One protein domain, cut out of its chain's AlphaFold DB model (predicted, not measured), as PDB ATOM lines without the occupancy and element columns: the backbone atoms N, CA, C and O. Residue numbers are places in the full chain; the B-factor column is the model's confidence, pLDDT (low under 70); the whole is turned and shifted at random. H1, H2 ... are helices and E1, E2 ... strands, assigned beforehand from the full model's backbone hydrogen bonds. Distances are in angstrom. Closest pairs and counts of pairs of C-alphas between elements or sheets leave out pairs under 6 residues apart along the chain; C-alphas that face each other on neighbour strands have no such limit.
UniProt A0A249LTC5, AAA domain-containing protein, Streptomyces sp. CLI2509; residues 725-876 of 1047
ATOM      1  N   VAL A 725     -23.988 -28.321 -37.500       91.38
ATOM      2  CA  VAL A 725     -25.461 -28.400 -37.585       91.38
ATOM      3  C   VAL A 725     -26.083 -27.008 -37.452       91.38
ATOM      4  O   VAL A 725     -26.952 -26.640 -38.246       91.38
ATOM      5  N   ALA A 726     -25.614 -26.201 -36.497       92.12
ATOM      6  CA  ALA A 726     -26.108 -24.842 -36.310       92.12
ATOM      7  C   ALA A 726     -25.794 -23.921 -37.505       92.12
ATOM      8  O   ALA A 726     -26.649 -23.123 -37.887       92.12
ATOM      9  N   ARG A 727     -24.620 -24.056 -38.141       90.06
ATOM     10  CA  ARG A 727     -24.236 -23.335 -39.368       90.06
ATOM     11  C   ARG A 727     -25.170 -23.679 -40.525       90.06
ATOM     12  O   ARG A 727     -25.634 -22.764 -41.199       90.06
ATOM     13  N   LEU A 728     -25.474 -24.963 -40.725       90.56
ATOM     14  CA  LEU A 728     -26.379 -25.430 -41.780       90.56
ATOM     15  C   LEU A 728     -27.794 -24.877 -41.603       90.56
ATOM     16  O   LEU A 728     -28.344 -24.264 -42.516       90.56
ATOM     17  N   LEU A 729     -28.356 -25.046 -40.403       91.56
ATOM     18  CA  LEU A 729     -29.675 -24.520 -40.059       91.56
ATOM     19  C   LEU A 729     -29.716 -22.992 -40.192       91.56
ATOM     20  O   LEU A 729     -30.676 -22.459 -40.740       91.56
ATOM     21  N   ALA A 730     -28.670 -22.284 -39.757       90.06
ATOM     22  CA  ALA A 730     -28.584 -20.833 -39.892       90.06
ATOM     23  C   ALA A 730     -28.466 -20.364 -41.351       90.06
ATOM     24  O   ALA A 730     -29.028 -19.326 -41.693       90.06
ATOM     25  N   ALA A 731     -27.767 -21.101 -42.218       87.44
ATOM     26  CA  ALA A 731     -27.673 -20.782 -43.642       87.44
ATOM     27  C   ALA A 731     -29.038 -20.917 -44.339       87.44
ATOM     28  O   ALA A 731     -29.500 -19.965 -44.967       87.44
ATOM     29  N   GLU A 732     -29.721 -22.047 -44.152       89.00
ATOM     30  CA  GLU A 732     -31.045 -22.292 -44.740       89.00
ATOM     31  C   GLU A 732     -32.127 -21.360 -44.139       89.00
ATOM     32  O   GLU A 732     -33.028 -20.920 -44.849       89.00
ATOM     33  N   LEU A 733     -32.009 -20.954 -42.863       88.75
ATOM     34  CA  LEU A 733     -32.876 -19.928 -42.255       88.75
ATOM     35  C   LEU A 733     -32.654 -18.517 -42.824       88.75
ATOM     36  O   LEU A 733     -33.617 -17.753 -42.916       88.75
ATOM     37  N   ARG A 734     -31.424 -18.153 -43.216       85.50
ATOM     38  CA  ARG A 734     -31.164 -16.876 -43.910       85.50
ATOM     39  C   ARG A 734     -31.710 -16.900 -45.338       85.50
ATOM     40  O   ARG A 734     -32.416 -15.970 -45.709       85.50
ATOM     41  N   ALA A 735     -31.504 -17.992 -46.076       84.94
ATOM     42  CA  ALA A 735     -32.092 -18.171 -47.407       84.94
ATOM     43  C   ALA A 735     -33.635 -18.099 -47.384       84.94
ATOM     44  O   ALA A 735     -34.244 -17.508 -48.274       84.94
ATOM     45  N   LEU A 736     -34.275 -18.627 -46.332       85.50
ATOM     46  CA  LEU A 736     -35.718 -18.483 -46.106       85.50
ATOM     47  C   LEU A 736     -36.130 -17.022 -45.818       85.50
ATOM     48  O   LEU A 736     -37.142 -16.553 -46.333       85.50
ATOM     49  N   ALA A 737     -35.350 -16.282 -45.020       83.12
ATOM     50  CA  ALA A 737     -35.580 -14.851 -44.771       83.12
ATOM     51  C   ALA A 737     -35.417 -13.978 -46.029       83.12
ATOM     52  O   ALA A 737     -36.095 -12.962 -46.155       83.12
ATOM     53  N   GLU A 738     -34.554 -14.382 -46.962       82.81
ATOM     54  CA  GLU A 738     -34.300 -13.701 -48.239       82.81
ATOM     55  C   GLU A 738     -35.348 -14.030 -49.328       82.81
ATOM     56  O   GLU A 738     -35.247 -13.539 -50.452       82.81
ATOM     57  N   GLY A 739     -36.386 -14.812 -48.998       76.06
ATOM     58  CA  GLY A 739     -37.508 -15.136 -49.891       76.06
ATOM     59  C   GLY A 739     -37.451 -16.524 -50.541       76.06
ATOM     60  O   GLY A 739     -38.209 -16.785 -51.474       76.06
ATOM     61  N   GLY A 740     -36.568 -17.411 -50.072       76.12
ATOM     62  CA  GLY A 740     -36.532 -18.821 -50.474       76.12
ATOM     63  C   GLY A 740     -37.724 -19.647 -49.964       76.12
ATOM     64  O   GLY A 740     -38.577 -19.159 -49.225       76.12
ATOM     65  N   ASP A 741     -37.770 -20.929 -50.346       78.25
ATOM     66  CA  ASP A 741     -38.758 -21.895 -49.845       78.25
ATOM     67  C   ASP A 741     -38.187 -22.818 -48.750       78.25
ATOM     68  O   ASP A 741     -36.978 -22.886 -48.523       78.25
ATOM     69  N   ASP A 742     -39.057 -23.551 -48.046       81.75
ATOM     70  CA  ASP A 742     -38.643 -24.447 -46.961       81.75
ATOM     71  C   ASP A 742     -38.221 -25.852 -47.422       81.75
ATOM     72  O   ASP A 742     -37.995 -26.719 -46.575       81.75
ATOM     73  N   ARG A 743     -38.058 -26.124 -48.729       83.50
ATOM     74  CA  ARG A 743     -37.796 -27.492 -49.228       83.50
ATOM     75  C   ARG A 743     -36.512 -28.103 -48.676       83.50
ATOM     76  O   ARG A 743     -36.437 -29.324 -48.556       83.50
ATOM     77  N   ARG A 744     -35.519 -27.274 -48.347       82.25
ATOM     78  CA  ARG A 744     -34.253 -27.687 -47.720       82.25
ATOM     79  C   ARG A 744     -34.309 -27.653 -46.194       82.25
ATOM     80  O   ARG A 744     -33.882 -28.608 -45.550       82.25
ATOM     81  N   LEU A 745     -34.887 -26.601 -45.615       86.44
ATOM     82  CA  LEU A 745     -35.000 -26.439 -44.164       86.44
ATOM     83  C   LEU A 745     -35.934 -27.482 -43.523       86.44
ATOM     84  O   LEU A 745     -35.649 -27.995 -42.441       86.44
ATOM     85  N   ARG A 746     -37.044 -27.824 -44.185       88.06
ATOM     86  CA  ARG A 746     -38.073 -28.725 -43.652       88.06
ATOM     87  C   ARG A 746     -37.558 -30.150 -43.408       88.06
ATOM     88  O   ARG A 746     -37.812 -30.655 -42.319       88.06
ATOM     89  N   PRO A 747     -36.791 -30.799 -44.309       86.56
ATOM     90  CA  PRO A 747     -36.078 -32.039 -43.993       86.56
ATOM     91  C   PRO A 747     -35.176 -31.951 -42.756       86.56
ATOM     92  O   PRO A 747     -35.167 -32.891 -41.962       86.56
ATOM     93  N   LEU A 748     -34.457 -30.838 -42.564       89.38
ATOM     94  CA  LEU A 748     -33.550 -30.664 -41.424       89.38
ATOM     95  C   LEU A 748     -34.322 -30.537 -40.099       89.38
ATOM     96  O   LEU A 748     -33.981 -31.183 -39.110       89.38
ATOM     97  N   LEU A 749     -35.402 -29.751 -40.092       91.94
ATOM     98  CA  LEU A 749     -36.212 -29.475 -38.901       91.94
ATOM     99  C   LEU A 749     -37.315 -30.512 -38.613       91.94
ATOM    100  O   LEU A 749     -37.892 -30.474 -37.532       91.94
ATOM    101  N   ALA A 750     -37.634 -31.434 -39.525       90.44
ATOM    102  CA  ALA A 750     -38.709 -32.425 -39.343       90.44
ATOM    103  C   ALA A 750     -38.241 -33.790 -38.793       90.44
ATOM    104  O   ALA A 750     -39.013 -34.751 -38.833       90.44
ATOM    105  N   HIS A 751     -36.987 -33.898 -38.334       84.00
ATOM    106  CA  HIS A 751     -36.385 -35.166 -37.897       84.00
ATOM    107  C   HIS A 751     -35.988 -35.229 -36.416       84.00
ATOM    108  O   HIS A 751     -36.238 -36.256 -35.797       84.00
ATOM    109  N   VAL A 752     -35.405 -34.167 -35.851       87.75
ATOM    110  CA  VAL A 752     -34.922 -34.127 -34.456       87.75
ATOM    111  C   VAL A 752     -35.532 -32.919 -33.738       87.75
ATOM    112  O   VAL A 752     -35.473 -31.819 -34.296       87.75
ATOM    113  N   PRO A 753     -36.104 -33.057 -32.528       89.69
ATOM    114  CA  PRO A 753     -36.544 -31.908 -31.738       89.69
ATOM    115  C   PRO A 753     -35.336 -31.089 -31.253       89.69
ATOM    116  O   PRO A 753     -34.485 -31.575 -30.513       89.69
ATOM    117  N   LEU A 754     -35.256 -29.813 -31.636       89.81
ATOM    118  CA  LEU A 754     -34.153 -28.921 -31.249       89.81
ATOM    119  C   LEU A 754     -34.139 -28.602 -29.746       89.81
ATOM    120  O   LEU A 754     -33.122 -28.146 -29.234       89.81
ATOM    121  N   GLY A 755     -35.246 -28.849 -29.036       83.69
ATOM    122  CA  GLY A 755     -35.311 -28.711 -27.579       83.69
ATOM    123  C   GLY A 755     -34.367 -29.668 -26.847       83.69
ATOM    124  O   GLY A 755     -33.809 -29.291 -25.822       83.69
ATOM    125  N   ASP A 756     -34.124 -30.864 -27.394       82.75
ATOM    126  CA  ASP A 756     -33.192 -31.844 -26.812       82.75
ATOM    127  C   ASP A 756     -31.718 -31.424 -26.960       82.75
ATOM    128  O   ASP A 756     -30.839 -31.955 -26.282       82.75
ATOM    129  N   HIS A 757     -31.444 -30.438 -27.821       84.81
ATOM    130  CA  HIS A 757     -30.107 -29.960 -28.163       84.81
ATOM    131  C   HIS A 757     -29.993 -28.437 -27.941       84.81
ATOM    132  O   HIS A 757     -29.856 -27.672 -28.904       84.81
ATOM    133  N   PRO A 758     -30.033 -27.969 -26.674       81.94
ATOM    134  CA  PRO A 758     -30.073 -26.543 -26.340       81.94
ATOM    135  C   PRO A 758     -28.862 -25.761 -26.864       81.94
ATOM    136  O   PRO A 758     -29.022 -24.607 -27.261       81.94
ATOM    137  N   GLU A 759     -27.681 -26.383 -26.938       82.50
ATOM    138  CA  GLU A 759     -26.480 -25.782 -27.533       82.50
ATOM    139  C   GLU A 759     -26.673 -25.469 -29.021       82.50
ATOM    140  O   GLU A 759     -26.396 -24.348 -29.450       82.50
ATOM    141  N   VAL A 760     -27.239 -26.404 -29.794       88.75
ATOM    142  CA  VAL A 760     -27.563 -26.202 -31.216       88.75
ATOM    143  C   VAL A 760     -28.630 -25.117 -31.370       88.75
ATOM    144  O   VAL A 760     -28.445 -24.189 -32.154       88.75
ATOM    145  N   LEU A 761     -29.714 -25.164 -30.588       88.06
ATOM    146  CA  LEU A 761     -30.776 -24.148 -30.625       88.06
ATOM    147  C   LEU A 761     -30.257 -22.742 -30.266       88.06
ATOM    148  O   LEU A 761     -30.665 -21.745 -30.868       88.06
ATOM    149  N   SER A 762     -29.343 -22.649 -29.298       85.19
ATOM    150  CA  SER A 762     -28.674 -21.403 -28.919       85.19
ATOM    151  C   SER A 762     -27.735 -20.911 -30.025       85.19
ATOM    152  O   SER A 762     -27.773 -19.733 -30.387       85.19
ATOM    153  N   ALA A 763     -26.955 -21.818 -30.620       87.06
ATOM    154  CA  ALA A 763     -26.005 -21.510 -31.677       87.06
ATOM    155  C   ALA A 763     -26.676 -21.056 -32.981       87.06
ATOM    156  O   ALA A 763     -26.222 -20.091 -33.596       87.06
ATOM    157  N   VAL A 764     -27.798 -21.674 -33.369       90.38
ATOM    158  CA  VAL A 764     -28.604 -21.219 -34.514       90.38
ATOM    159  C   VAL A 764     -29.076 -19.783 -34.293       90.38
ATOM    160  O   VAL A 764     -28.892 -18.944 -35.168       90.38
ATOM    161  N   ALA A 765     -29.629 -19.463 -33.120       85.56
ATOM    162  CA  ALA A 765     -30.127 -18.117 -32.835       85.56
ATOM    163  C   ALA A 765     -29.015 -17.049 -32.778       85.56
ATOM    164  O   ALA A 765     -29.256 -15.899 -33.147       85.56
ATOM    165  N   GLU A 766     -27.794 -17.410 -32.366       85.19
ATOM    166  CA  GLU A 766     -26.627 -16.526 -32.474       85.19
ATOM    167  C   GLU A 766     -26.189 -16.312 -33.930       85.19
ATOM    168  O   GLU A 766     -25.979 -15.169 -34.333       85.19
ATOM    169  N   LEU A 767     -26.075 -17.374 -34.730       85.88
ATOM    170  CA  LEU A 767     -25.620 -17.278 -36.120       85.88
ATOM    171  C   LEU A 767     -26.648 -16.585 -37.030       85.88
ATOM    172  O   LEU A 767     -26.270 -15.879 -37.966       85.88
ATOM    173  N   VAL A 768     -27.944 -16.777 -36.776       82.56
ATOM    174  CA  VAL A 768     -29.044 -16.183 -37.557       82.56
ATOM    175  C   VAL A 768     -29.218 -14.685 -37.288       82.56
ATOM    176  O   VAL A 768     -29.742 -14.001 -38.161       82.56
ATOM    177  N   ARG A 769     -28.774 -14.185 -36.122       68.69
ATOM    178  CA  ARG A 769     -28.934 -12.815 -35.580       68.69
ATOM    179  C   ARG A 769     -28.833 -11.711 -36.656       68.69
ATOM    180  O   ARG A 769     -27.760 -11.176 -36.930       68.69
ATOM    181  N   SER A 770     -29.972 -11.388 -37.268       59.69
ATOM    182  CA  SER A 770     -30.083 -10.589 -38.492       59.69
ATOM    183  C   SER A 770     -30.307  -9.099 -38.207       59.69
ATOM    184  O   SER A 770     -30.535  -8.690 -37.068       59.69
ATOM    185  N   ARG A 771     -30.292  -8.268 -39.263       56.84
ATOM    186  CA  ARG A 771     -30.714  -6.854 -39.170       56.84
ATOM    187  C   ARG A 771     -32.221  -6.682 -38.926       56.84
ATOM    188  O   ARG A 771     -32.615  -5.632 -38.436       56.84
ATOM    189  N   ASP A 772     -33.034  -7.697 -39.225       72.38
ATOM    190  CA  ASP A 772     -34.458  -7.750 -38.876       72.38
ATOM    191  C   ASP A 772     -34.872  -9.175 -38.440       72.38
ATOM    192  O   ASP A 772     -35.132 -10.047 -39.280       72.38
ATOM    193  N   PRO A 773     -34.931  -9.446 -37.122       76.50
ATOM    194  CA  PRO A 773     -35.468 -10.697 -36.589       76.50
ATOM    195  C   PRO A 773     -37.000 -10.812 -36.686       76.50
ATOM    196  O   PRO A 773     -37.533 -11.916 -36.587       76.50
ATOM    197  N   ALA A 774     -37.733  -9.705 -36.850       80.38
ATOM    198  CA  ALA A 774     -39.191  -9.714 -36.926       80.38
ATOM    199  C   ALA A 774     -39.687 -10.234 -38.283       80.38
ATOM    200  O   ALA A 774     -40.640 -11.015 -38.298       80.38
ATOM    201  N   ALA A 775     -39.011  -9.882 -39.383       83.50
ATOM    202  CA  ALA A 775     -39.277 -10.443 -40.709       83.50
ATOM    203  C   ALA A 775     -39.138 -11.976 -40.722       83.50
ATOM    204  O   ALA A 775     -40.084 -12.677 -41.078       83.50
ATOM    205  N   LEU A 776     -38.013 -12.521 -40.235       86.19
ATOM    206  CA  LEU A 776     -37.818 -13.976 -40.173       86.19
ATOM    207  C   LEU A 776     -38.860 -14.659 -39.271       86.19
ATOM    208  O   LEU A 776     -39.401 -15.697 -39.645       86.19
ATOM    209  N   VAL A 777     -39.203 -14.080 -38.116       88.44
ATOM    210  CA  VAL A 777     -40.261 -14.625 -37.244       88.44
ATOM    211  C   VAL A 777     -41.633 -14.632 -37.934       88.44
ATOM    212  O   VAL A 777     -42.395 -15.582 -37.746       88.44
ATOM    213  N   HIS A 778     -41.938 -13.642 -38.779       88.06
ATOM    214  CA  HIS A 778     -43.152 -13.648 -39.600       88.06
ATOM    215  C   HIS A 778     -43.141 -14.792 -40.630       88.06
ATOM    216  O   HIS A 778     -44.131 -15.521 -40.746       88.06
ATOM    217  N   THR A 779     -42.016 -15.009 -41.320       88.75
ATOM    218  CA  THR A 779     -41.843 -16.119 -42.276       88.75
ATOM    219  C   THR A 779     -41.949 -17.484 -41.586       88.75
ATOM    220  O   THR A 779     -42.697 -18.345 -42.047       88.75
ATOM    221  N   LEU A 780     -41.313 -17.672 -40.422       90.75
ATOM    222  CA  LEU A 780     -41.471 -18.885 -39.604       90.75
ATOM    223  C   LEU A 780     -42.944 -19.120 -39.222       90.75
ATOM    224  O   LEU A 780     -43.430 -20.245 -39.324       90.75
ATOM    225  N   GLY A 781     -43.682 -18.064 -38.860       90.19
ATOM    226  CA  GLY A 781     -45.125 -18.128 -38.604       90.19
ATOM    227  C   GLY A 781     -45.967 -18.466 -39.844       90.19
ATOM    228  O   GLY A 781     -47.008 -19.111 -39.729       90.19
ATOM    229  N   ALA A 782     -45.547 -18.068 -41.048       89.94
ATOM    230  CA  ALA A 782     -46.199 -18.468 -42.300       89.94
ATOM    231  C   ALA A 782     -46.024 -19.972 -42.583       89.94
ATOM    232  O   ALA A 782     -47.014 -20.669 -42.813       89.94
ATOM    233  N   HIS A 783     -44.799 -20.495 -42.469       89.44
ATOM    234  CA  HIS A 783     -44.520 -21.927 -42.653       89.44
ATOM    235  C   HIS A 783     -45.128 -22.803 -41.548       89.44
ATOM    236  O   HIS A 783     -45.602 -23.906 -41.826       89.44
ATOM    237  N   LEU A 784     -45.201 -22.295 -40.312       90.81
ATOM    238  CA  LEU A 784     -45.906 -22.942 -39.207       90.81
ATOM    239  C   LEU A 784     -47.389 -23.135 -39.541       90.81
ATOM    240  O   LEU A 784     -47.885 -24.255 -39.459       90.81
ATOM    241  N   ARG A 785     -48.080 -22.067 -39.969       90.56
ATOM    242  CA  ARG A 785     -49.484 -22.133 -40.411       90.56
ATOM    243  C   ARG A 785     -49.658 -23.129 -41.557       90.56
ATOM    244  O   ARG A 785     -50.381 -24.104 -41.395       90.56
ATOM    245  N   ALA A 786     -48.902 -22.974 -42.646       88.12
ATOM    246  CA  ALA A 786     -48.989 -23.856 -43.813       88.12
ATOM    247  C   ALA A 786     -48.737 -25.346 -43.487       88.12
ATOM    248  O   ALA A 786     -49.339 -26.227 -44.100       88.12
ATOM    249  N   SER A 787     -47.884 -25.658 -42.502       88.00
ATOM    250  CA  SER A 787     -47.666 -27.040 -42.056       88.00
ATOM    251  C   SER A 787     -48.718 -27.565 -41.068       88.00
ATOM    252  O   SER A 787     -48.781 -28.781 -40.897       88.00
ATOM    253  N   LEU A 788     -49.496 -26.699 -40.412       85.88
ATOM    254  CA  LEU A 788     -50.592 -27.070 -39.507       85.88
ATOM    255  C   LEU A 788     -51.926 -27.213 -40.252       85.88
ATOM    256  O   LEU A 788     -52.652 -28.172 -40.014       85.88
ATOM    257  N   ASP A 789     -52.223 -26.290 -41.170       84.00
ATOM    258  CA  ASP A 789     -53.413 -26.342 -42.033       84.00
ATOM    259  C   ASP A 789     -53.281 -27.438 -43.114       84.00
ATOM    260  O   ASP A 789     -54.276 -27.974 -43.605       84.00
ATOM    261  N   GLY A 790     -52.043 -27.832 -43.431       75.69
ATOM    262  CA  GLY A 790     -51.724 -28.978 -44.276       75.69
ATOM    263  C   GLY A 790     -51.824 -28.702 -45.779       75.69
ATOM    264  O   GLY A 790     -51.960 -27.572 -46.238       75.69
ATOM    265  N   VAL A 791     -51.720 -29.773 -46.571       74.25
ATOM    266  CA  VAL A 791     -51.893 -29.727 -48.033       74.25
ATOM    267  C   VAL A 791     -52.954 -30.763 -48.410       74.25
ATOM    268  O   VAL A 791     -52.704 -31.957 -48.205       74.25
ATOM    269  N   PRO A 792     -54.123 -30.354 -48.942       66.62
ATOM    270  CA  PRO A 792     -55.189 -31.273 -49.329       66.62
ATOM    271  C   PRO A 792     -54.693 -32.403 -50.240       66.62
ATOM    272  O   PRO A 792     -53.896 -32.184 -51.151       66.62
ATOM    273  N   GLY A 793     -55.143 -33.630 -49.970       60.22
ATOM    274  CA  GLY A 793     -54.781 -34.822 -50.744       60.22
ATOM    275  C   GLY A 793     -53.357 -35.363 -50.534       60.22
ATOM    276  O   GLY A 793     -53.057 -36.439 -51.048       60.22
ATOM    277  N   ARG A 794     -52.481 -34.690 -49.771       69.81
ATOM    278  CA  ARG A 794     -51.109 -35.162 -49.507       69.81
ATOM    279  C   ARG A 794     -50.927 -35.566 -48.035       69.81
ATOM    280  O   ARG A 794     -50.691 -34.681 -47.209       69.81
ATOM    281  N   PRO A 795     -50.988 -36.868 -47.684       67.00
ATOM    282  CA  PRO A 795     -50.794 -37.310 -46.305       67.00
ATOM    283  C   PRO A 795     -49.391 -36.948 -45.804       67.00
ATOM    284  O   PRO A 795     -48.397 -37.067 -46.524       67.00
ATOM    285  N   GLN A 796     -49.313 -36.498 -44.552       75.00
ATOM    286  CA  GLN A 796     -48.072 -36.113 -43.881       75.00
ATOM    287  C   GLN A 796     -47.945 -36.921 -42.587       75.00
ATOM    288  O   GLN A 796     -48.938 -37.148 -41.901       75.00
ATOM    289  N   SER A 797     -46.733 -37.370 -42.251       85.25
ATOM    290  CA  SER A 797     -46.483 -38.085 -40.992       85.25
ATOM    291  C   SER A 797     -46.742 -37.146 -39.802       85.25
ATOM    292  O   SER A 797     -46.066 -36.114 -39.730       85.25
ATOM    293  N   PRO A 798     -47.657 -37.479 -38.864       87.00
ATOM    294  CA  PRO A 798     -47.971 -36.616 -37.724       87.00
ATOM    295  C   PRO A 798     -46.735 -36.264 -36.894       87.00
ATOM    296  O   PRO A 798     -46.521 -35.093 -36.604       87.00
ATOM    297  N   HIS A 799     -45.849 -37.234 -36.645       86.25
ATOM    298  CA  HIS A 799     -44.566 -37.003 -35.973       86.25
ATOM    299  C   HIS A 799     -43.688 -35.988 -36.716       86.25
ATOM    300  O   HIS A 799     -43.171 -35.066 -36.093       86.25
ATOM    301  N   ARG A 800     -43.534 -36.092 -38.044       88.00
ATOM    302  CA  ARG A 800     -42.734 -35.111 -38.807       88.00
ATOM    303  C   ARG A 800     -43.342 -33.708 -38.754       88.00
ATOM    304  O   ARG A 800     -42.596 -32.735 -38.677       88.00
ATOM    305  N   VAL A 801     -44.672 -33.593 -38.781       91.00
ATOM    306  CA  VAL A 801     -45.370 -32.304 -38.626       91.00
ATOM    307  C   VAL A 801     -45.193 -31.763 -37.206       91.00
ATOM    308  O   VAL A 801     -44.864 -30.590 -37.049       91.00
ATOM    309  N   ALA A 802     -45.328 -32.600 -36.177       92.69
ATOM    310  CA  ALA A 802     -45.132 -32.222 -34.782       92.69
ATOM    311  C   ALA A 802     -43.703 -31.717 -34.525       92.69
ATOM    312  O   ALA A 802     -43.535 -30.595 -34.056       92.69
ATOM    313  N   THR A 803     -42.676 -32.481 -34.917       92.56
ATOM    314  CA  THR A 803     -41.267 -32.078 -34.786       92.56
ATOM    315  C   THR A 803     -40.971 -30.792 -35.565       92.56
ATOM    316  O   THR A 803     -40.374 -29.872 -35.009       92.56
ATOM    317  N   TYR A 804     -41.443 -30.674 -36.814       93.94
ATOM    318  CA  TYR A 804     -41.233 -29.470 -37.626       93.94
ATOM    319  C   TYR A 804     -41.869 -28.227 -36.995       93.94
ATOM    320  O   TYR A 804     -41.208 -27.207 -36.817       93.94
ATOM    321  N   THR A 805     -43.144 -28.316 -36.616       94.19
ATOM    322  CA  THR A 805     -43.900 -27.183 -36.065       94.19
ATOM    323  C   THR A 805     -43.398 -26.774 -34.678       94.19
ATOM    324  O   THR A 805     -43.239 -25.579 -34.434       94.19
ATOM    325  N   ALA A 806     -43.038 -27.728 -33.811       93.75
ATOM    326  CA  ALA A 806     -42.381 -27.440 -32.534       93.75
ATOM    327  C   ALA A 806     -41.026 -26.736 -32.734       93.75
ATOM    328  O   ALA A 806     -40.729 -25.761 -32.045       93.75
ATOM    329  N   ASN A 807     -40.230 -27.161 -33.721       94.88
ATOM    330  CA  ASN A 807     -38.945 -26.536 -34.041       94.88
ATOM    331  C   ASN A 807     -39.085 -25.113 -34.605       94.88
ATOM    332  O   ASN A 807     -38.321 -24.232 -34.211       94.88
ATOM    333  N   LEU A 808     -40.078 -24.850 -35.462       93.69
ATOM    334  CA  LEU A 808     -40.389 -23.487 -35.919       93.69
ATOM    335  C   LEU A 808     -40.781 -22.571 -34.746       93.69
ATOM    336  O   LEU A 808     -40.327 -21.428 -34.683       93.69
ATOM    337  N   VAL A 809     -41.571 -23.076 -33.790       93.44
ATOM    338  CA  VAL A 809     -41.962 -22.337 -32.576       93.44
ATOM    339  C   VAL A 809     -40.761 -22.089 -31.657       93.44
ATOM    340  O   VAL A 809     -40.574 -20.958 -31.209       93.44
ATOM    341  N   LEU A 810     -39.906 -23.093 -31.423       92.12
ATOM    342  CA  LEU A 810     -38.657 -22.954 -30.660       92.12
ATOM    343  C   LEU A 810     -37.759 -21.856 -31.245       92.12
ATOM    344  O   LEU A 810     -37.311 -20.972 -30.514       92.12
ATOM    345  N   LEU A 811     -37.537 -21.876 -32.562       91.31
ATOM    346  CA  LEU A 811     -36.734 -20.871 -33.261       91.31
ATOM    347  C   LEU A 811     -37.369 -19.476 -33.172       91.31
ATOM    348  O   LEU A 811     -36.680 -18.517 -32.824       91.31
ATOM    349  N   ALA A 812     -38.680 -19.350 -33.402       90.94
ATOM    350  CA  ALA A 812     -39.378 -18.066 -33.324       90.94
ATOM    351  C   ALA A 812     -39.328 -17.445 -31.912       90.94
ATOM    352  O   ALA A 812     -39.023 -16.259 -31.766       90.94
ATOM    353  N   VAL A 813     -39.557 -18.250 -30.867       90.06
ATOM    354  CA  VAL A 813     -39.479 -17.822 -29.457       90.06
ATOM    355  C   VAL A 813     -38.042 -17.473 -29.055       90.06
ATOM    356  O   VAL A 813     -37.838 -16.516 -28.307       90.06
ATOM    357  N   ARG A 814     -37.037 -18.203 -29.562       88.06
ATOM    358  CA  ARG A 814     -35.614 -17.936 -29.289       88.06
ATOM    359  C   ARG A 814     -35.118 -16.657 -29.975       88.06
ATOM    360  O   ARG A 814     -34.327 -15.939 -29.367       88.06
ATOM    361  N   LEU A 815     -35.590 -16.369 -31.193       86.69
ATOM    362  CA  LEU A 815     -35.238 -15.174 -31.974       86.69
ATOM    363  C   LEU A 815     -35.952 -13.902 -31.489       86.69
ATOM    364  O   LEU A 815     -35.342 -12.833 -31.484       86.69
ATOM    365  N   ARG A 816     -37.221 -13.994 -31.063       86.69
ATOM    366  CA  ARG A 816     -37.999 -12.847 -30.558       86.69
ATOM    367  C   ARG A 816     -38.787 -13.195 -29.283       86.69
ATOM    368  O   ARG A 816     -40.009 -13.350 -29.341       86.69
ATOM    369  N   PRO A 817     -38.128 -13.273 -28.111       81.75
ATOM    370  CA  PRO A 817     -38.809 -13.526 -26.846       81.75
ATOM    371  C   PRO A 817     -39.908 -12.494 -26.563       81.75
ATOM    372  O   PRO A 817     -39.688 -11.286 -26.646       81.75
ATOM    373  N   GLY A 818     -41.093 -12.967 -26.184       78.25
ATOM    374  CA  GLY A 818     -42.239 -12.125 -25.855       78.25
ATOM    375  C   GLY A 818     -43.177 -11.806 -27.021       78.25
ATOM    376  O   GLY A 818     -44.013 -10.921 -26.836       78.25
ATOM    377  N   LEU A 819     -43.063 -12.486 -28.174       87.94
ATOM    378  CA  LEU A 819     -44.072 -12.448 -29.245       87.94
ATOM    379  C   LEU A 819     -45.437 -12.987 -28.776       87.94
ATOM    380  O   LEU A 819     -45.510 -13.704 -27.779       87.94
ATOM    381  N   THR A 820     -46.516 -12.676 -29.493       86.38
ATOM    382  CA  THR A 820     -47.852 -13.218 -29.202       86.38
ATOM    383  C   THR A 820     -48.182 -14.454 -30.044       86.38
ATOM    384  O   THR A 820     -47.628 -14.654 -31.129       86.38
ATOM    385  N   ALA A 821     -49.099 -15.291 -29.557       83.75
ATOM    386  CA  ALA A 821     -49.568 -16.462 -30.285       83.75
ATOM    387  C   ALA A 821     -50.444 -16.075 -31.487       83.75
ATOM    388  O   ALA A 821     -50.333 -16.736 -32.517       83.75
ATOM    389  N   SER A 822     -51.218 -14.980 -31.439       83.25
ATOM    390  CA  SER A 822     -51.903 -14.452 -32.635       83.25
ATOM    391  C   SER A 822     -50.927 -14.082 -33.758       83.25
ATOM    392  O   SER A 822     -51.151 -14.460 -34.908       83.25
ATOM    393  N   ALA A 823     -49.802 -13.429 -33.440       86.44
ATOM    394  CA  ALA A 823     -48.795 -13.031 -34.424       86.44
ATOM    395  C   ALA A 823     -48.068 -14.229 -35.064       86.44
ATOM    396  O   ALA A 823     -47.620 -14.135 -36.207       86.44
ATOM    397  N   LEU A 824     -47.960 -15.352 -34.343       89.50
ATOM    398  CA  LEU A 824     -47.300 -16.570 -34.816       89.50
ATOM    399  C   LEU A 824     -48.262 -17.533 -35.540       89.50
ATOM    400  O   LEU A 824     -47.889 -18.138 -36.544       89.50
ATOM    401  N   LEU A 825     -49.497 -17.674 -35.043       88.00
ATOM    402  CA  LEU A 825     -50.506 -18.626 -35.530       88.00
ATOM    403  C   LEU A 825     -51.544 -18.012 -36.485       88.00
ATOM    404  O   LEU A 825     -52.269 -18.771 -37.124       88.00
ATOM    405  N   GLY A 826     -51.621 -16.679 -36.596       84.69
ATOM    406  CA  GLY A 826     -52.465 -15.942 -37.549       84.69
ATOM    407  C   GLY A 826     -53.958 -16.271 -37.465       84.69
ATOM    408  O   GLY A 826     -54.568 -16.583 -38.483       84.69
ATOM    409  N   THR A 827     -54.525 -16.251 -36.259       80.62
ATOM    410  CA  THR A 827     -55.867 -16.770 -35.936       80.62
ATOM    411  C   THR A 827     -56.631 -15.819 -35.012       80.62
ATOM    412  O   THR A 827     -56.022 -15.133 -34.193       80.62
ATOM    413  N   ALA A 828     -57.964 -15.815 -35.119       72.06
ATOM    414  CA  ALA A 828     -58.857 -15.101 -34.201       72.06
ATOM    415  C   ALA A 828     -59.023 -15.810 -32.841       72.06
ATOM    416  O   ALA A 828     -59.349 -15.161 -31.854       72.06
ATOM    417  N   ASP A 829     -58.755 -17.120 -32.777       74.44
ATOM    418  CA  ASP A 829     -58.581 -17.864 -31.525       74.44
ATOM    419  C   ASP A 829     -57.129 -18.372 -31.422       74.44
ATOM    420  O   ASP A 829     -56.810 -19.465 -31.915       74.44
ATOM    421  N   PRO A 830     -56.212 -17.580 -30.837       76.62
ATOM    422  CA  PRO A 830     -54.840 -18.014 -30.584       76.62
ATOM    423  C   PRO A 830     -54.757 -19.031 -29.442       76.62
ATOM    424  O   PRO A 830     -53.852 -19.863 -29.432       76.62
ATOM    425  N   VAL A 831     -55.710 -19.010 -28.508       71.38
ATOM    426  CA  VAL A 831     -55.730 -19.851 -27.307       71.38
ATOM    427  C   VAL A 831     -56.077 -21.300 -27.665       71.38
ATOM    428  O   VAL A 831     -55.337 -22.217 -27.304       71.38
ATOM    429  N   GLY A 832     -57.161 -21.535 -28.406       71.12
ATOM    430  CA  GLY A 832     -57.557 -22.865 -28.869       71.12
ATOM    431  C   GLY A 832     -56.607 -23.434 -29.921       71.12
ATOM    432  O   GLY A 832     -56.220 -24.601 -29.816       71.12
ATOM    433  N   ARG A 833     -56.132 -22.619 -30.879       81.06
ATOM    434  CA  ARG A 833     -55.144 -23.079 -31.874       81.06
ATOM    435  C   ARG A 833     -53.797 -23.423 -31.223       81.06
ATOM    436  O   ARG A 833     -53.186 -24.410 -31.627       81.06
ATOM    437  N   TRP A 834     -53.377 -22.713 -30.168       85.44
ATOM    438  CA  TRP A 834     -52.221 -23.113 -29.353       85.44
ATOM    439  C   TRP A 834     -52.441 -24.463 -28.656       85.44
ATOM    440  O   TRP A 834     -51.600 -25.351 -28.779       85.44
ATOM    441  N   ARG A 835     -53.588 -24.666 -27.986       77.88
ATOM    442  CA  ARG A 835     -53.928 -25.956 -27.347       77.88
ATOM    443  C   ARG A 835     -53.921 -27.123 -28.337       77.88
ATOM    444  O   ARG A 835     -53.443 -28.203 -27.996       77.88
ATOM    445  N   ALA A 836     -54.417 -26.915 -29.556       83.12
ATOM    446  CA  ALA A 836     -54.386 -27.924 -30.613       83.12
ATOM    447  C   ALA A 836     -52.945 -28.292 -31.019       83.12
ATOM    448  O   ALA A 836     -52.626 -29.477 -31.124       83.12
ATOM    449  N   CYS A 837     -52.057 -27.300 -31.166       89.12
ATOM    450  CA  CYS A 837     -50.635 -27.533 -31.442       89.12
ATOM    451  C   CYS A 837     -49.946 -28.281 -30.291       89.12
ATOM    452  O   CYS A 837     -49.272 -29.279 -30.524       89.12
ATOM    453  N   ALA A 838     -50.174 -27.851 -29.046       87.69
ATOM    454  CA  ALA A 838     -49.604 -28.485 -27.861       87.69
ATOM    455  C   ALA A 838     -50.022 -29.962 -27.731       87.69
ATOM    456  O   ALA A 838     -49.181 -30.814 -27.460       87.69
ATOM    457  N   ARG A 839     -51.293 -30.287 -28.010       87.00
ATOM    458  CA  ARG A 839     -51.784 -31.676 -28.045       87.00
ATOM    459  C   ARG A 839     -51.162 -32.499 -29.171       87.00
ATOM    460  O   ARG A 839     -50.803 -33.646 -28.932       87.00
ATOM    461  N   LEU A 840     -50.989 -31.927 -30.367       89.88
ATOM    462  CA  LEU A 840     -50.272 -32.589 -31.464       89.88
ATOM    463  C   LEU A 840     -48.822 -32.908 -31.072       89.88
ATOM    464  O   LEU A 840     -48.351 -34.005 -31.349       89.88
ATOM    465  N   TRP A 841     -48.121 -31.983 -30.411       93.38
ATOM    466  CA  TRP A 841     -46.753 -32.214 -29.942       93.38
ATOM    467  C   TRP A 841     -46.699 -33.287 -28.847       93.38
ATOM    468  O   TRP A 841     -45.936 -34.237 -28.984       93.38
ATOM    469  N   HIS A 842     -47.547 -33.206 -27.817       85.81
ATOM    470  CA  HIS A 842     -47.605 -34.207 -26.744       85.81
ATOM    471  C   HIS A 842     -47.977 -35.613 -27.258       85.81
ATOM    472  O   HIS A 842     -47.509 -36.613 -26.722       85.81
ATOM    473  N   ALA A 843     -48.797 -35.720 -28.307       86.12
ATOM    474  CA  ALA A 843     -49.189 -37.003 -28.898       86.12
ATOM    475  C   ALA A 843     -48.166 -37.581 -29.902       86.12
ATOM    476  O   ALA A 843     -48.418 -38.637 -30.481       86.12
ATOM    477  N   CYS A 844     -47.059 -36.884 -30.183       88.50
ATOM    478  CA  CYS A 844     -46.106 -37.255 -31.240       88.50
ATOM    479  C   CYS A 844     -44.621 -37.104 -30.871       88.50
ATOM    480  O   CYS A 844     -43.775 -37.588 -31.620       88.50
ATOM    481  N   LEU A 845     -44.293 -36.417 -29.776       85.62
ATOM    482  CA  LEU A 845     -42.949 -36.343 -29.202       85.62
ATOM    483  C   LEU A 845     -42.827 -37.343 -28.043       85.62
ATOM    484  O   LEU A 845     -43.828 -37.731 -27.447       85.62
ATOM    485  N   THR A 846     -41.601 -37.736 -27.693       79.88
ATOM    486  CA  THR A 846     -41.355 -38.479 -26.449       79.88
ATOM    487  C   THR A 846     -41.519 -37.565 -25.233       79.88
ATOM    488  O   THR A 846     -41.389 -36.342 -25.339       79.88
ATOM    489  N   GLU A 847     -41.717 -38.154 -24.053       68.31
ATOM    490  CA  GLU A 847     -41.758 -37.429 -22.774       68.31
ATOM    491  C   GLU A 847     -40.516 -36.547 -22.562       68.31
ATOM    492  O   GLU A 847     -40.630 -35.408 -22.114       68.31
ATOM    493  N   THR A 848     -39.326 -37.026 -22.951       68.12
ATOM    494  CA  THR A 848     -38.072 -36.264 -22.840       68.12
ATOM    495  C   THR A 848     -38.079 -35.016 -23.719       68.12
ATOM    496  O   THR A 848     -37.760 -33.930 -23.232       68.12
ATOM    497  N   SER A 849     -38.497 -35.152 -24.982       76.50
ATOM    498  CA  SER A 849     -38.538 -34.060 -25.960       76.50
ATOM    499  C   SER A 849     -39.662 -33.066 -25.669       76.50
ATOM    500  O   SER A 849     -39.509 -31.863 -25.889       76.50
ATOM    501  N   TRP A 850     -40.779 -33.540 -25.114       79.12
ATOM    502  CA  TRP A 850     -41.850 -32.695 -24.590       79.12
ATOM    503  C   TRP A 850     -41.394 -31.902 -23.351       79.12
ATOM    504  O   TRP A 850     -41.519 -30.675 -23.324       79.12
ATOM    505  N   ALA A 851     -40.750 -32.553 -22.377       69.81
ATOM    506  CA  ALA A 851     -40.162 -31.888 -21.211       69.81
ATOM    507  C   ALA A 851     -38.989 -30.957 -21.579       69.81
ATOM    508  O   ALA A 851     -38.653 -30.033 -20.836       69.81
ATOM    509  N   ALA A 852     -38.326 -31.168 -22.720       75.25
ATOM    510  CA  ALA A 852     -37.368 -30.225 -23.293       75.25
ATOM    511  C   ALA A 852     -38.067 -29.003 -23.917       75.25
ATOM    512  O   ALA A 852     -37.694 -27.863 -23.632       75.25
ATOM    513  N   LEU A 853     -39.140 -29.211 -24.686       83.69
ATOM    514  CA  LEU A 853     -39.967 -28.141 -25.250       83.69
ATOM    515  C   LEU A 853     -40.555 -27.226 -24.155       83.69
ATOM    516  O   LEU A 853     -40.456 -26.000 -24.275       83.69
ATOM    517  N   SER A 854     -41.072 -27.788 -23.052       78.50
ATOM    518  CA  SER A 854     -41.646 -27.016 -21.932       78.50
ATOM    519  C   SER A 854     -40.611 -26.230 -21.108       78.50
ATOM    520  O   SER A 854     -40.964 -25.248 -20.450       78.50
ATOM    521  N   ARG A 855     -39.316 -26.571 -21.207       76.69
ATOM    522  CA  ARG A 855     -38.197 -25.777 -20.655       76.69
ATOM    523  C   ARG A 855     -37.779 -24.599 -21.542       76.69
ATOM    524  O   ARG A 855     -37.172 -23.655 -21.041       76.69
ATOM    525  N   HIS A 856     -38.113 -24.610 -22.832       81.88
ATOM    526  CA  HIS A 856     -37.726 -23.545 -23.766       81.88
ATOM    527  C   HIS A 856     -38.866 -22.591 -24.144       81.88
ATOM    528  O   HIS A 856     -38.592 -21.425 -24.437       81.88
ATOM    529  N   VAL A 857     -40.124 -23.041 -24.096       83.88
ATOM    530  CA  VAL A 857     -41.294 -22.244 -24.494       83.88
ATOM    531  C   VAL A 857     -42.310 -22.137 -23.357       83.88
ATOM    532  O   VAL A 857     -42.971 -23.102 -22.992       83.88
ATOM    533  N   ARG A 858     -42.486 -20.918 -22.840       80.69
ATOM    534  CA  ARG A 858     -43.513 -20.554 -21.861       80.69
ATOM    535  C   ARG A 858     -44.592 -19.690 -22.526       80.69
ATOM    536  O   ARG A 858     -44.329 -18.509 -22.772       80.69
ATOM    537  N   PRO A 859     -45.807 -20.216 -22.768       75.56
ATOM    538  CA  PRO A 859     -46.984 -19.380 -22.965       75.56
ATOM    539  C   PRO A 859     -47.422 -18.760 -21.626       75.56
ATOM    540  O   PRO A 859     -47.359 -19.395 -20.571       75.56
ATOM    541  N   ALA A 860     -47.876 -17.511 -21.656       72.00
ATOM    542  CA  ALA A 860     -48.504 -16.826 -20.528       72.00
ATOM    543  C   ALA A 860     -49.638 -15.916 -21.036       72.00
ATOM    544  O   ALA A 860     -49.479 -15.342 -22.110       72.00
ATOM    545  N   PRO A 861     -50.757 -15.737 -20.309       65.25
ATOM    546  CA  PRO A 861     -51.828 -14.834 -20.737       65.25
ATOM    547  C   PRO A 861     -51.325 -13.407 -21.003       65.25
ATOM    548  O   PRO A 861     -50.534 -12.867 -20.223       65.25
ATOM    549  N   HIS A 862     -51.774 -12.789 -22.095       65.31
ATOM    550  CA  HIS A 862     -51.476 -11.389 -22.379       65.31
ATOM    551  C   HIS A 862     -52.272 -10.482 -21.415       65.31
ATOM    552  O   HIS A 862     -53.473 -10.678 -21.253       65.31
ATOM    553  N   PRO A 863     -51.661  -9.472 -20.763       50.00
ATOM    554  CA  PRO A 863     -52.312  -8.724 -19.680       50.00
ATOM    555  C   PRO A 863     -53.425  -7.759 -20.130       50.00
ATOM    556  O   PRO A 863     -53.956  -7.028 -19.296       50.00
ATOM    557  N   ARG A 864     -53.736  -7.688 -21.433       50.50
ATOM    558  CA  ARG A 864     -54.719  -6.752 -22.016       50.50
ATOM    559  C   ARG A 864     -55.574  -7.330 -23.150       50.50
ATOM    560  O   ARG A 864     -56.491  -6.656 -23.599       50.50
ATOM    561  N   GLU A 865     -55.275  -8.535 -23.638       63.06
ATOM    562  CA  GLU A 865     -55.882  -9.113 -24.850       63.06
ATOM    563  C   GLU A 865     -56.131 -10.616 -24.653       63.06
ATOM    564  O   GLU A 865     -55.476 -11.249 -23.824       63.06
ATOM    565  N   ALA A 866     -57.049 -11.200 -25.428       66.38
ATOM    566  CA  ALA A 866     -57.391 -12.626 -25.379       66.38
ATOM    567  C   ALA A 866     -56.349 -13.508 -26.107       66.38
ATOM    568  O   ALA A 866     -56.671 -14.254 -27.030       66.38
ATOM    569  N   ASP A 867     -55.080 -13.391 -25.710       69.88
ATOM    570  CA  ASP A 867     -53.922 -13.965 -26.403       69.88
ATOM    571  C   ASP A 867     -52.879 -14.518 -25.411       69.88
ATOM    572  O   ASP A 867     -52.949 -14.290 -24.200       69.88
ATOM    573  N   LEU A 868     -51.888 -15.247 -25.924       75.19
ATOM    574  CA  LEU A 868     -50.764 -15.796 -25.173       75.19
ATOM    575  C   LEU A 868     -49.468 -15.093 -25.587       75.19
ATOM    576  O   LEU A 868     -49.065 -15.134 -26.745       75.19
ATOM    577  N   ARG A 869     -48.763 -14.499 -24.623       80.44
ATOM    578  CA  ARG A 869     -47.385 -14.036 -24.786       80.44
ATOM    579  C   ARG A 869     -46.435 -15.225 -24.628       80.44
ATOM    580  O   ARG A 869     -46.423 -15.875 -23.585       80.44
ATOM    581  N   LEU A 870     -45.641 -15.496 -25.656       84.06
ATOM    582  CA  LEU A 870     -44.698 -16.608 -25.743       84.06
ATOM    583  C   LEU A 870     -43.282 -16.116 -25.412       84.06
ATOM    584  O   LEU A 870     -42.787 -15.180 -26.036       84.06
ATOM    585  N   GLY A 871     -42.598 -16.736 -24.453       78.56
ATOM    586  CA  GLY A 871     -41.221 -16.374 -24.097       78.56
ATOM    587  C   GLY A 871     -40.432 -17.531 -23.496       78.56
ATOM    588  O   GLY A 871     -40.962 -18.623 -23.310       78.56
ATOM    589  N   ARG A 872     -39.161 -17.288 -23.159       71.19
ATOM    590  CA  ARG A 872     -38.357 -18.229 -22.367       71.19
ATOM    591  C   ARG A 872     -38.790 -18.152 -20.889       71.19
ATOM    592  O   ARG A 872     -38.984 -17.035 -20.397       71.19
ATOM    593  N   PRO A 873     -38.922 -19.266 -20.147       59.75
ATOM    594  CA  PRO A 873     -38.929 -19.198 -18.686       59.75
ATOM    595  C   PRO A 873     -37.577 -18.640 -18.182       59.75
ATOM    596  O   PRO A 873     -36.545 -18.974 -18.765       59.75
ATOM    597  N   PRO A 874     -37.532 -17.780 -17.146       53.53
ATOM    598  CA  PRO A 874     -36.257 -17.302 -16.614       53.53
ATOM    599  C   PRO A 874     -35.548 -18.411 -15.828       53.53
ATOM    600  O   PRO A 874     -36.176 -19.051 -14.988       53.53
ATOM    601  N   ASP A 875     -34.243 -18.582 -16.055       44.09
ATOM    602  CA  ASP A 875     -33.431 -19.673 -15.479       44.09
ATOM    603  C   ASP A 875     -33.372 -19.666 -13.938       44.09
ATOM    604  O   ASP A 875     -33.055 -20.676 -13.320       44.09
ATOM    605  N   THR A 876     -33.688 -18.528 -13.316       40.28
ATOM    606  CA  THR A 876     -33.675 -18.315 -11.860       40.28
ATOM    607  C   THR A 876     -34.995 -17.752 -11.327       40.28
ATOM    608  O   THR A 876     -35.009 -17.125 -10.271       40.28
TER     609      THR A 876
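This is residues 725 to 876 of the 1047 residues of the protein "AAA domain-containing protein" of Streptomyces sp. CLI2509 (UniProt A0A249LTC5). What is the main picture? One long helix, H5, runs through the middle of the body, and H4 is folded back beside it as a helical hairpin. H1, H2 and H3 cover one side of this pair, while H6, H7, H8 and a small strand hairpin, E1 and E2, lie on the other side. What is it built of? The printed part has 152 residues with eight named helices, H1 to H8, then the antiparallel strands E1 and E2; the class is mostly helix. How large is it? It is compact, with a radius of gyration of the C-alphas of 14.4 A, and rounded, spanning 41 by 37 by 31 A.

Where does the first element begin? H1, residues 725 to 737, begins at C-alpha 725 (-25.461, -28.400, -37.585). H2 is residues 745 to 749 and H3 residues 758 to 768. Where are the longer helices? H4, residues 773 to 789, measures 24.4 A from first to last C-alpha, and H5, residues 798 to 815, measures 25.6 A from C-alpha 798 (-47.971, -36.616, -37.724). What follows? H6 is residues 821 to 825, H7 830 to 842 and H8 847 to 856. E1 is residues 858 to 861; E2, residues 868 to 871, ends at C-alpha 871 (-41.221, -16.374, -24.097).

What touches the hub, H5? H4 touches H5 at a shallow tilt of 17 degrees, opposite ways, closest at the C-alphas of Val 777 and Ala 812, 5.3 A. H3 touches it at a steep tilt of 60 degrees (Ala 765 and Leu 815, closest C-alphas, 6.0 A), and H2, H7 and, only just, with 3 pairs of C-alphas within 8 A, H8 touch it too. How do H1 and H6 sit? H1 touches H3 at a steep tilt of 41 degrees, the same way, with the closest C-alphas, Ala 726 and Val 764, 4.8 A apart, and is apart from H5. H6 touches H4, the closest C-alphas being Gly 781 and Leu 824, 4.6 A. What do the backbones show? In the hairpin E1 and E2, N 860 and O 869 are within hydrogen-bond range at 2.9 A; every O i to N i+4 pair is within range in H1 to H7, and 5 of 6 in H8.

How far does it reach? The two C-alphas farthest apart, of Gly 793 and Thr 876, are 47.2 A apart. Is there a cut or a long link? The printed part has no cut, and no link is long. Where is confidence low? The mean pLDDT of the printed part is 81.7, and 21 residues are under 70, among them 861 to 867 and 873 to 876.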